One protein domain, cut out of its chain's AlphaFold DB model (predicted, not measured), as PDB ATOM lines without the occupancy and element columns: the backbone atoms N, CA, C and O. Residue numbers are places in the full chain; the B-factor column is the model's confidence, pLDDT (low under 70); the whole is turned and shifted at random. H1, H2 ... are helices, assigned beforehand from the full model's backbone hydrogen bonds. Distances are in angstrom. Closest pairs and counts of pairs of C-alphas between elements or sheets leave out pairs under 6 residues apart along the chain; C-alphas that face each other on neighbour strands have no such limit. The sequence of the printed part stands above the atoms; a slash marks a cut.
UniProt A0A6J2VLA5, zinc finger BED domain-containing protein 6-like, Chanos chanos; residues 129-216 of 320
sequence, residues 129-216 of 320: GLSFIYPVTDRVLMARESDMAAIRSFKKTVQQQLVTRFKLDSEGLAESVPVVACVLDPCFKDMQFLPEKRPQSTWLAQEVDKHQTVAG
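AT A GLANCE: This is residues 129 to 216 of the 320 residues of the protein "zinc finger BED domain-containing protein 6-like" of Chanos chanos (UniProt A0A6J2VLA5). A loose rod: the hairpin of H1 and H2 makes one end, short H3 crosses H1 near Ser 131, and H4 leads away at the other end, where residues 208 to 216 stick out. The printed part has 88 residues, with four named helices and no named strand: all helix, loose, radius of gyration of the C-alphas 15.1 A, spans 55 by 23 by 22 A.

IN THESE COORDINATES: H1, residues 130 to 140, begins at C-alpha (444.234, 374.492, 301.160). H2, residues 149 to 166, is 25.6 A long. H3 is residues 177 to 184. H4, residues 200 to 215, 22.3 A, ends at C-alpha (421.590, 369.084, 287.777).

HOW THE PARTS SIT: H1 and H2 touch as a helical hairpin, closest C-alphas Thr 137 and Gln 159, 5.8 A, H2 with residues 159 to 163 alone. H3 touches H1 about perpendicular, 82 degrees, closest C-alphas Ser 131 and Cys 182, 4.0 A. H4, with residues 200 to 204 alone, only just touches H3, with 3 pairs of C-alphas within 8 A, the closest Val 183 and Gln 200, 6.0 A. Every O i to N i+4 pair is within hydrogen-bond range in H2, H3 and H4, and 5 of 7 in H1.

THE WHOLE: The printed part has no cut. The H3 to H4 link is long, 15 residues. Mean pLDDT of the printed part is 72.3; 32 residues are under 70, among them 189 to 204.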
ATOM      1  N   GLY A 129     447.342 371.907 299.867       67.69
ATOM      2  CA  GLY A 129     447.671 372.753 301.023       67.69
ATOM      3  C   GLY A 129     446.472 373.545 301.579       67.69
ATOM      4  O   GLY A 129     446.446 373.937 302.745       67.69
ATOM      5  N   LEU A 130     445.431 373.747 300.768       75.19
ATOM      6  CA  LEU A 130     444.234 374.492 301.160       75.19
ATOM      7  C   LEU A 130     443.507 373.889 302.375       75.19
ATOM      8  O   LEU A 130     442.947 374.650 303.163       75.19
ATOM      9  N   SER A 131     443.569 372.567 302.574       77.69
ATOM     10  CA  SER A 131     442.939 371.877 303.711       77.69
ATOM     11  C   SER A 131     443.639 372.139 305.053       77.69
ATOM     12  O   SER A 131     443.053 371.954 306.112       77.69
ATOM     13  N   PHE A 132     444.881 372.630 305.051       76.44
ATOM     14  CA  PHE A 132     445.629 372.916 306.282       76.44
ATOM     15  C   PHE A 132     445.444 374.352 306.779       76.44
ATOM     16  O   PHE A 132     445.727 374.647 307.940       76.44
ATOM     17  N   ILE A 133     444.956 375.253 305.923       78.62
ATOM     18  CA  ILE A 133     444.854 376.687 306.222       78.62
ATOM     19  C   ILE A 133     443.952 376.934 307.431       78.62
ATOM     20  O   ILE A 133     444.338 377.658 308.353       78.62
ATOM     21  N   TYR A 134     442.767 376.325 307.442       77.88
ATOM     22  CA  TYR A 134     441.810 376.528 308.521       77.88
ATOM     23  C   TYR A 134     442.289 375.898 309.844       77.88
ATOM     24  O   TYR A 134     442.390 376.635 310.828       77.88
ATOM     25  N   PRO A 135     442.717 374.615 309.894       76.88
ATOM     26  CA  PRO A 135     443.270 374.017 311.112       76.88
ATOM     27  C   PRO A 135     444.459 374.785 311.701       76.88
ATOM     28  O   PRO A 135     444.552 374.937 312.917       76.88
ATOM     29  N   VAL A 136     445.369 375.302 310.870       76.88
ATOM     30  CA  VAL A 136     446.506 376.108 311.351       76.88
ATOM     31  C   VAL A 136     446.025 377.425 311.963       76.88
ATOM     32  O   VAL A 136     446.510 377.827 313.024       76.88
ATOM     33  N   THR A 137     445.051 378.078 311.333       76.88
ATOM     34  CA  THR A 137     444.501 379.354 311.807       76.88
ATOM     35  C   THR A 137     443.722 379.194 313.116       76.88
ATOM     36  O   THR A 137     443.893 380.008 314.023       76.88
ATOM     37  N   ASP A 138     442.922 378.134 313.243       76.50
ATOM     38  CA  ASP A 138     442.082 377.883 314.420       76.50
ATOM     39  C   ASP A 138     442.840 377.219 315.581       76.50
ATOM     40  O   ASP A 138     442.594 377.541 316.736       76.50
ATOM     41  N   ARG A 139     443.790 376.310 315.318       75.69
ATOM     42  CA  ARG A 139     444.454 375.530 316.384       75.69
ATOM     43  C   ARG A 139     445.834 376.038 316.763       75.69
ATOM     44  O   ARG A 139     446.166 376.086 317.947       75.69
ATOM     45  N   VAL A 140     446.661 376.377 315.776       73.06
ATOM     46  CA  VAL A 140     448.071 376.745 316.008       73.06
ATOM     47  C   VAL A 140     448.187 378.224 316.368       73.06
ATOM     48  O   VAL A 140     448.956 378.597 317.256       73.06
ATOM     49  N   LEU A 141     447.399 379.067 315.702       77.88
ATOM     50  CA  LEU A 141     447.419 380.517 315.876       77.88
ATOM     51  C   LEU A 141     446.418 381.038 316.913       77.88
ATOM     52  O   LEU A 141     446.373 382.243 317.151       77.88
ATOM     53  N   MET A 142     445.687 380.153 317.598       78.75
ATOM     54  CA  MET A 142     444.838 380.547 318.717       78.75
ATOM     55  C   MET A 142     445.687 381.104 319.864       78.75
ATOM     56  O   MET A 142     446.545 380.424 320.442       78.75
ATOM     57  N   ALA A 143     445.441 382.368 320.192       77.50
ATOM     58  CA  ALA A 143     446.006 383.030 321.354       77.50
ATOM     59  C   ALA A 143     445.460 382.395 322.645       77.50
ATOM     60  O   ALA A 143     444.250 382.377 322.860       77.50
ATOM     61  N   ARG A 144     446.348 381.913 323.520       77.25
ATOM     62  CA  ARG A 144     445.999 381.373 324.844       77.25
ATOM     63  C   ARG A 144     446.258 382.415 325.929       77.25
ATOM     64  O   ARG A 144     447.136 383.269 325.789       77.25
ATOM     65  N   GLU A 145     445.535 382.331 327.042       74.75
ATOM     66  CA  GLU A 145     445.763 383.220 328.193       74.75
ATOM     67  C   GLU A 145     447.121 382.988 328.867       74.75
ATOM     68  O   GLU A 145     447.690 383.914 329.438       74.75
ATOM     69  N   SER A 146     447.686 381.789 328.713       78.25
ATOM     70  CA  SER A 146     449.048 381.463 329.135       78.25
ATOM     71  C   SER A 146     450.134 382.112 328.268       78.25
ATOM     72  O   SER A 146     451.302 382.091 328.642       78.25
ATOM     73  N   ASP A 147     449.790 382.648 327.091       78.94
ATOM     74  CA  ASP A 147     450.769 383.277 326.206       78.94
ATOM     75  C   ASP A 147     451.132 384.680 326.709       78.94
ATOM     76  O   ASP A 147     450.252 385.475 327.060       78.94
ATOM     77  N   MET A 148     452.422 385.017 326.639       75.94
ATOM     78  CA  MET A 148     452.936 386.371 326.871       75.94
ATOM     79  C   MET A 148     452.234 387.396 325.973       75.94
ATOM     80  O   MET A 148     451.903 387.096 324.825       75.94
ATOM     81  N   ALA A 149     452.076 388.634 326.451       80.06
ATOM     82  CA  ALA A 149     451.366 389.694 325.725       80.06
ATOM     83  C   ALA A 149     451.888 389.900 324.286       80.06
ATOM     84  O   ALA A 149     451.094 389.998 323.348       80.06
ATOM     85  N   ALA A 150     453.211 389.869 324.094       71.94
ATOM     86  CA  ALA A 150     453.838 389.993 322.778       71.94
ATOM     87  C   ALA A 150     453.486 388.825 321.835       71.94
ATOM     88  O   ALA A 150     453.140 389.052 320.675       71.94
ATOM     89  N   ILE A 151     453.505 387.583 322.334       76.25
ATOM     90  CA  ILE A 151     453.131 386.386 321.560       76.25
ATOM     91  C   ILE A 151     451.639 386.402 321.247       76.25
ATOM     92  O   ILE A 151     451.235 386.092 320.132       76.25
ATOM     93  N   ARG A 152     450.814 386.796 322.218       83.12
ATOM     94  CA  ARG A 152     449.368 386.909 322.054       83.12
ATOM     95  C   ARG A 152     449.020 387.911 320.961       83.12
ATOM     96  O   ARG A 152     448.205 387.610 320.094       83.12
ATOM     97  N   SER A 153     449.669 389.076 320.981       80.31
ATOM     98  CA  SER A 153     449.532 390.081 319.930       80.31
ATOM     99  C   SER A 153     449.992 389.530 318.585       80.31
ATOM    100  O   SER A 153     449.270 389.666 317.607       80.31
ATOM    101  N   PHE A 154     451.149 388.864 318.535       78.75
ATOM    102  CA  PHE A 154     451.675 388.270 317.309       78.75
ATOM    103  C   PHE A 154     450.725 387.222 316.711       78.75
ATOM    104  O   PHE A 154     450.353 387.329 315.545       78.75
ATOM    105  N   LYS A 155     450.273 386.251 317.514       82.69
ATOM    106  CA  LYS A 155     449.308 385.218 317.110       82.69
ATOM    107  C   LYS A 155     448.030 385.836 316.553       82.69
ATOM    108  O   LYS A 155     447.627 385.474 315.454       82.69
ATOM    109  N   LYS A 156     447.459 386.828 317.250       83.94
ATOM    110  CA  LYS A 156     446.275 387.565 316.782       83.94
ATOM    111  C   LYS A 156     446.520 388.267 315.449       83.94
ATOM    112  O   LYS A 156     445.683 388.169 314.561       83.94
ATOM    113  N   THR A 157     447.661 388.934 315.278       80.56
ATOM    114  CA  THR A 157     447.996 389.609 314.016       80.56
ATOM    115  C   THR A 157     448.115 388.618 312.860       80.56
ATOM    116  O   THR A 157     447.536 388.848 311.800       80.56
ATOM    117  N   VAL A 158     448.817 387.497 313.050       80.44
ATOM    118  CA  VAL A 158     448.949 386.465 312.006       80.44
ATOM    119  C   VAL A 158     447.593 385.822 311.702       80.44
ATOM    120  O   VAL A 158     447.245 385.651 310.536       80.44
ATOM    121  N   GLN A 159     446.800 385.525 312.732       83.56
ATOM    122  CA  GLN A 159     445.454 384.973 312.592       83.56
ATOM    123  C   GLN A 159     444.556 385.901 311.766       83.56
ATOM    124  O   GLN A 159     443.991 385.462 310.770       83.56
ATOM    125  N   GLN A 160     444.497 387.191 312.110       82.25
ATOM    126  CA  GLN A 160     443.720 388.200 311.381       82.25
ATOM    127  C   GLN A 160     444.125 388.297 309.906       82.25
ATOM    128  O   GLN A 160     443.269 388.446 309.033       82.25
ATOM    129  N   GLN A 161     445.420 388.181 309.600       79.56
ATOM    130  CA  GLN A 161     445.900 388.208 308.218       79.56
ATOM    131  C   GLN A 161     445.431 387.000 307.415       79.56
ATOM    132  O   GLN A 161     445.004 387.161 306.272       79.56
ATOM    133  N   LEU A 162     445.496 385.802 307.997       78.06
ATOM    134  CA  LEU A 162     445.033 384.582 307.337       78.06
ATOM    135  C   LEU A 162     443.520 384.598 307.151       78.06
ATOM    136  O   LEU A 162     443.040 384.377 306.043       78.06
ATOM    137  N   VAL A 163     442.793 384.954 308.202       80.69
ATOM    138  CA  VAL A 163     441.346 385.160 308.185       80.69
ATOM    139  C   VAL A 163     440.925 386.108 307.064       80.69
ATOM    140  O   VAL A 163     440.067 385.761 306.255       80.69
ATOM    141  N   THR A 164     441.567 387.275 306.964       81.12
ATOM    142  CA  THR A 164     441.238 388.288 305.950       81.12
ATOM    143  C   THR A 164     441.579 387.790 304.548       81.12
ATOM    144  O   THR A 164     440.782 387.919 303.621       81.12
ATOM    145  N   ARG A 165     442.761 387.182 304.381       77.38
ATOM    146  CA  ARG A 165     443.251 386.697 303.083       77.38
ATOM    147  C   ARG A 165     442.401 385.556 302.530       77.38
ATOM    148  O   ARG A 165     442.201 385.485 301.321       77.38
ATOM    149  N   PHE A 166     441.928 384.677 303.406       74.44
ATOM    150  CA  PHE A 166     441.194 383.467 303.043       74.44
ATOM    151  C   PHE A 166     439.688 383.544 303.324       74.44
ATOM    152  O   PHE A 166     438.984 382.573 303.063       74.44
ATOM    153  N   LYS A 167     439.192 384.702 303.787       75.00
ATOM    154  CA  LYS A 167     437.776 384.981 304.079       75.00
ATOM    155  C   LYS A 167     437.158 383.968 305.052       75.00
ATOM    156  O   LYS A 167     436.085 383.431 304.806       75.00
ATOM    157  N   LEU A 168     437.850 383.708 306.161       72.00
ATOM    158  CA  LEU A 168     437.440 382.703 307.155       72.00
ATOM    159  C   LEU A 168     436.375 383.198 308.156       72.00
ATOM    160  O   LEU A 168     435.913 382.415 308.977       72.00
ATOM    161  N   ASP A 169     435.964 384.465 308.064       67.69
ATOM    162  CA  ASP A 169     434.995 385.092 308.982       67.69
ATOM    163  C   ASP A 169     433.697 385.523 308.277       67.69
ATOM    164  O   ASP A 169     432.815 386.121 308.888       67.69
ATOM    165  N   SER A 170     433.574 385.279 306.967       64.06
ATOM    166  CA  SER A 170     432.363 385.641 306.224       64.06
ATOM    167  C   SER A 170     431.193 384.725 306.586       64.06
ATOM    168  O   SER A 170     431.408 383.543 306.842       64.06
ATOM    169  N   GLU A 171     429.959 385.235 306.500       59.00
ATOM    170  CA  GLU A 171     428.712 384.472 306.723       59.00
ATOM    171  C   GLU A 171     428.642 383.157 305.908       59.00
ATOM    172  O   GLU A 171     427.971 382.213 306.310       59.00
ATOM    173  N   GLY A 172     429.415 383.047 304.819       62.81
ATOM    174  CA  GLY A 172     429.629 381.829 304.029       62.81
ATOM    175  C   GLY A 172     430.860 380.998 304.422       62.81
ATOM    176  O   GLY A 172     431.556 380.499 303.541       62.81
ATOM    177  N   LEU A 173     431.183 380.843 305.713       66.25
ATOM    178  CA  LEU A 173     432.362 380.075 306.158       66.25
ATOM    179  C   LEU A 173     432.383 378.644 305.599       66.25
ATOM    180  O   LEU A 173     433.427 378.166 305.152       66.25
ATOM    181  N   ALA A 174     431.222 377.988 305.578       64.88
ATOM    182  CA  ALA A 174     431.057 376.648 305.021       64.88
ATOM    183  C   ALA A 174     431.374 376.581 303.516       64.88
ATOM    184  O   ALA A 174     431.784 375.536 303.031       64.88
ATOM    185  N   GLU A 175     431.219 377.693 302.796       66.81
ATOM    186  CA  GLU A 175     431.457 377.811 301.352       66.81
ATOM    187  C   GLU A 175     432.867 378.334 301.039       66.81
ATOM    188  O   GLU A 175     433.281 378.399 299.880       66.81
ATOM    189  N   SER A 176     433.635 378.706 302.068       74.81
ATOM    190  CA  SER A 176     435.003 379.166 301.879       74.81
ATOM    191  C   SER A 176     435.876 378.026 301.346       74.81
ATOM    192  O   SER A 176     435.885 376.909 301.866       74.81
ATOM    193  N   VAL A 177     436.656 378.326 300.306       76.81
ATOM    194  CA  VAL A 177     437.545 377.361 299.633       76.81
ATOM    195  C   VAL A 177     438.423 376.557 300.612       76.81
ATOM    196  O   VAL A 177     438.551 375.348 300.418       76.81
ATOM    197  N   PRO A 178     439.006 377.147 301.678       77.44
ATOM    198  CA  PRO A 178     439.783 376.384 302.652       77.44
ATOM    199  C   PRO A 178     438.950 375.376 303.446       77.44
ATOM    200  O   PRO A 178     439.422 374.270 303.684       77.44
ATOM    201  N   VAL A 179     437.718 375.721 303.838       77.00
ATOM    202  CA  VAL A 179     436.833 374.813 304.584       77.00
ATOM    203  C   VAL A 179     436.368 373.670 303.693       77.00
ATOM    204  O   VAL A 179     436.467 372.518 304.100       77.00
ATOM    205  N   VAL A 180     435.974 373.954 302.450       77.12
ATOM    206  CA  VAL A 180     435.632 372.908 301.472       77.12
ATOM    207  C   VAL A 180     436.823 371.973 301.243       77.12
ATOM    208  O   VAL A 180     436.666 370.755 301.251       77.12
ATOM    209  N   ALA A 181     438.037 372.516 301.117       80.50
ATOM    210  CA  ALA A 181     439.247 371.707 301.001       80.50
ATOM    211  C   ALA A 181     439.487 370.828 302.241       80.50
ATOM    212  O   ALA A 181     439.875 369.675 302.086       80.50
ATOM    213  N   CYS A 182     439.218 371.328 303.454       79.25
ATOM    214  CA  CYS A 182     439.271 370.521 304.679       79.25
ATOM    215  C   CYS A 182     438.256 369.375 304.645       79.25
ATOM    216  O   CYS A 182     438.587 368.249 305.001       79.25
ATOM    217  N   VAL A 183     437.026 369.659 304.209       77.38
ATOM    218  CA  VAL A 183     435.940 368.673 304.130       77.38
ATOM    219  C   VAL A 183     436.225 367.612 303.068       77.38
ATOM    220  O   VAL A 183     435.756 366.491 303.197       77.38
ATOM    221  N   LEU A 184     436.977 367.921 302.015       77.44
ATOM    222  CA  LEU A 184     437.348 366.943 300.988       77.44
ATOM    223  C   LEU A 184     438.596 366.130 301.353       77.44
ATOM    224  O   LEU A 184     438.865 365.111 300.719       77.44
ATOM    225  N   ASP A 185     439.350 366.553 302.365       79.69
ATOM    226  CA  ASP A 185     440.604 365.920 302.752       79.69
ATOM    227  C   ASP A 185     440.369 364.796 303.787       79.69
ATOM    228  O   ASP A 185     439.889 365.045 304.900       79.69
ATOM    229  N   PRO A 186     440.733 363.536 303.469       74.75
ATOM    230  CA  PRO A 186     440.599 362.401 304.381       74.75
ATOM    231  C   PRO A 186     441.359 362.545 305.708       74.75
ATOM    232  O   PRO A 186     441.075 361.786 306.637       74.75
ATOM    233  N   CYS A 187     442.317 363.470 305.815       73.44
ATOM    234  CA  CYS A 187     443.073 363.734 307.041       73.44
ATOM    235  C   CYS A 187     442.243 364.463 308.111       73.44
ATOM    236  O   CYS A 187     442.627 364.466 309.279       73.44
ATOM    237  N   PHE A 188     441.108 365.063 307.737       73.56
ATOM    238  CA  PHE A 188     440.316 365.940 308.606       73.56
ATOM    239  C   PHE A 188     438.881 365.447 308.858       73.56
ATOM    240  O   PHE A 188     438.009 366.249 309.188       73.56
ATOM    241  N   LYS A 189     438.640 364.129 308.775       68.31
ATOM    242  CA  LYS A 189     437.310 363.483 308.895       68.31
ATOM    243  C   LYS A 189     436.451 363.956 310.071       68.31
ATOM    244  O   LYS A 189     435.244 364.133 309.921       68.31
ATOM    245  N   ASP A 190     437.073 364.181 311.223       67.06
ATOM    246  CA  ASP A 190     436.351 364.496 312.459       67.06
ATOM    247  C   ASP A 190     436.030 365.991 312.614       67.06
ATOM    248  O   ASP A 190     435.329 366.363 313.553       67.06
ATOM    249  N   MET A 191     436.566 366.849 311.731       67.06
ATOM    250  CA  MET A 191     436.314 368.298 311.624       67.06
ATOM    251  C   MET A 191     436.201 369.048 312.962       67.06
ATOM    252  O   MET A 191     435.475 370.032 313.083       67.06
ATOM    253  N   GLN A 192     436.956 368.618 313.980       65.88
ATOM    254  CA  GLN A 192     436.832 369.122 315.356       65.88
ATOM    255  C   GLN A 192     437.132 370.623 315.483       65.88
ATOM    256  O   GLN A 192     436.870 371.224 316.527       65.88
ATOM    257  N   PHE A 193     437.754 371.203 314.458       66.31
ATOM    258  CA  PHE A 193     438.126 372.608 314.360       66.31
ATOM    259  C   PHE A 193     436.982 373.520 313.902       66.31
ATOM    260  O   PHE A 193     437.075 374.717 314.131       66.31
ATOM    261  N   LEU A 194     435.914 373.009 313.278       67.56
ATOM    262  CA  LEU A 194     434.797 373.863 312.864       67.56
ATOM    263  C   LEU A 194     433.927 374.253 314.074       67.56
ATOM    264  O   LEU A 194     433.673 373.410 314.940       67.56
ATOM    265  N   PRO A 195     433.429 375.505 314.135       61.56
ATOM    266  CA  PRO A 195     432.536 375.959 315.202       61.56
ATOM    267  C   PRO A 195     431.223 375.170 315.204       61.56
ATOM    268  O   PRO A 195     430.664 374.881 316.261       61.56
ATOM    269  N   GLU A 196     430.765 374.760 314.021       62.00
ATOM    270  CA  GLU A 196     429.637 373.859 313.864       62.00
ATOM    271  C   GLU A 196     430.153 372.428 313.694       62.00
ATOM    272  O   GLU A 196     430.667 372.044 312.641       62.00
ATOM    273  N   LYS A 197     430.042 371.632 314.762       58.47
ATOM    274  CA  LYS A 197     430.416 370.216 314.748       58.47
ATOM    275  C   LYS A 197     429.425 369.444 313.881       58.47
ATOM    276  O   LYS A 197     428.429 368.925 314.377       58.47
ATOM    277  N   ARG A 198     429.693 369.368 312.585       60.47
ATOM    278  CA  ARG A 198     428.976 368.486 311.664       60.47
ATOM    279  C   ARG A 198     429.903 367.356 311.220       60.47
ATOM    280  O   ARG A 198     431.074 367.619 310.977       60.47
ATOM    281  N   PRO A 199     429.434 366.105 311.116       63.00
ATOM    282  CA  PRO A 199     430.214 365.039 310.495       63.00
ATOM    283  C   PRO A 199     430.464 365.335 309.011       63.00
ATOM    284  O   PRO A 199     429.559 365.804 308.317       63.00
ATOM    285  N   GLN A 200     431.648 364.998 308.493       68.88
ATOM    286  CA  GLN A 200     432.024 365.197 307.081       68.88
ATOM    287  C   GLN A 200     430.978 364.623 306.111       68.88
ATOM    288  O   GLN A 200     430.641 365.244 305.106       68.88
ATOM    289  N   SER A 201     430.391 363.475 306.461       61.03
ATOM    290  CA  SER A 201     429.331 362.811 305.696       61.03
ATOM    291  C   SER A 201     428.084 363.676 305.502       61.03
ATOM    292  O   SER A 201     427.499 363.669 304.423       61.03
ATOM    293  N   THR A 202     427.687 364.445 306.517       69.19
ATOM    294  CA  THR A 202     426.500 365.311 306.448       69.19
ATOM    295  C   THR A 202     426.725 366.521 305.548       69.19
ATOM    296  O   THR A 202     425.820 366.917 304.819       69.19
ATOM    297  N   TRP A 203     427.944 367.065 305.544       68.56
ATOM    298  CA  TRP A 203     428.309 368.179 304.676       68.56
ATOM    299  C   TRP A 203     428.383 367.736 303.212       68.56
ATOM    300  O   TRP A 203     427.770 368.352 302.345       68.56
ATOM    301  N   LEU A 204     429.053 366.607 302.945       69.56
ATOM    302  CA  LEU A 204     429.128 366.029 301.602       69.56
ATOM    303  C   LEU A 204     427.737 365.684 301.055       69.56
ATOM    304  O   LEU A 204     427.472 365.935 299.886       69.56
ATOM    305  N   ALA A 205     426.835 365.161 301.891       71.69
ATOM    306  CA  ALA A 205     425.460 364.873 301.486       71.69
ATOM    307  C   ALA A 205     424.685 366.141 301.089       71.69
ATOM    308  O   ALA A 205     424.007 366.132 300.068       71.69
ATOM    309  N   GLN A 206     424.821 367.235 301.847       72.38
ATOM    310  CA  GLN A 206     424.190 368.519 301.512       72.38
ATOM    311  C   GLN A 206     424.744 369.117 300.217       72.38
ATOM    312  O   GLN A 206     423.978 369.611 299.398       72.38
ATOM    313  N   GLU A 207     426.058 369.070 300.007       69.94
ATOM    314  CA  GLU A 207     426.661 369.636 298.797       69.94
ATOM    315  C   GLU A 207     426.314 368.806 297.552       69.94
ATOM    316  O   GLU A 207     425.992 369.350 296.495       69.94
ATOM    317  N   VAL A 208     426.276 367.477 297.690       69.25
ATOM    318  CA  VAL A 208     425.773 366.574 296.646       69.25
ATOM    319  C   VAL A 208     424.303 366.861 296.336       69.25
ATOM    320  O   VAL A 208     423.952 366.931 295.161       69.25
ATOM    321  N   ASP A 209     423.460 367.077 297.348       70.44
ATOM    322  CA  ASP A 209     422.039 367.398 297.171       70.44
ATOM    323  C   ASP A 209     421.833 368.747 296.461       70.44
ATOM    324  O   ASP A 209     421.089 368.813 295.480       70.44
ATOM    325  N   LYS A 210     422.581 369.796 296.845       70.88
ATOM    326  CA  LYS A 210     422.601 371.100 296.149       70.88
ATOM    327  C   LYS A 210     422.984 370.960 294.674       70.88
ATOM    328  O   LYS A 210     422.354 371.546 293.794       70.88
ATOM    329  N   HIS A 211     424.018 370.177 294.369       59.91
ATOM    330  CA  HIS A 211     424.451 369.975 292.986       59.91
ATOM    331  C   HIS A 211     423.516 369.052 292.193       59.91
ATOM    332  O   HIS A 211     423.386 369.225 290.980       59.91
ATOM    333  N   GLN A 212     422.822 368.116 292.847       60.66
ATOM    334  CA  GLN A 212     421.785 367.289 292.226       60.66
ATOM    335  C   GLN A 212     420.513 368.087 291.922       60.66
ATOM    336  O   GLN A 212     419.943 367.907 290.847       60.66
ATOM    337  N   THR A 213     420.107 369.025 292.782       56.50
ATOM    338  CA  THR A 213     418.983 369.940 292.501       56.50
ATOM    339  C   THR A 213     419.293 370.886 291.339       56.50
ATOM    340  O   THR A 213     418.432 371.116 290.489       56.50
ATOM    341  N   VAL A 214     420.537 371.363 291.211       53.78
ATOM    342  CA  VAL A 214     420.982 372.156 290.046       53.78
ATOM    343  C   VAL A 214     421.098 371.295 288.775       53.78
ATOM    344  O   VAL A 214     420.759 371.756 287.681       53.78
ATOM    345  N   ALA A 215     421.519 370.032 288.893       48.06
ATOM    346  CA  ALA A 215     421.590 369.084 287.777       48.06
ATOM    347  C   ALA A 215     420.212 368.568 287.324       48.06
ATOM    348  O   ALA A 215     420.045 368.259 286.146       48.06
ATOM    349  N   GLY A 216     419.206 368.549 288.204       48.88
ATOM    350  CA  GLY A 216     417.811 368.252 287.861       48.88
ATOM    351  C   GLY A 216     417.220 369.215 286.823       48.88
ATOM    352  O   GLY A 216     416.341 368.824 286.062       48.88
TER     353      GLY A 216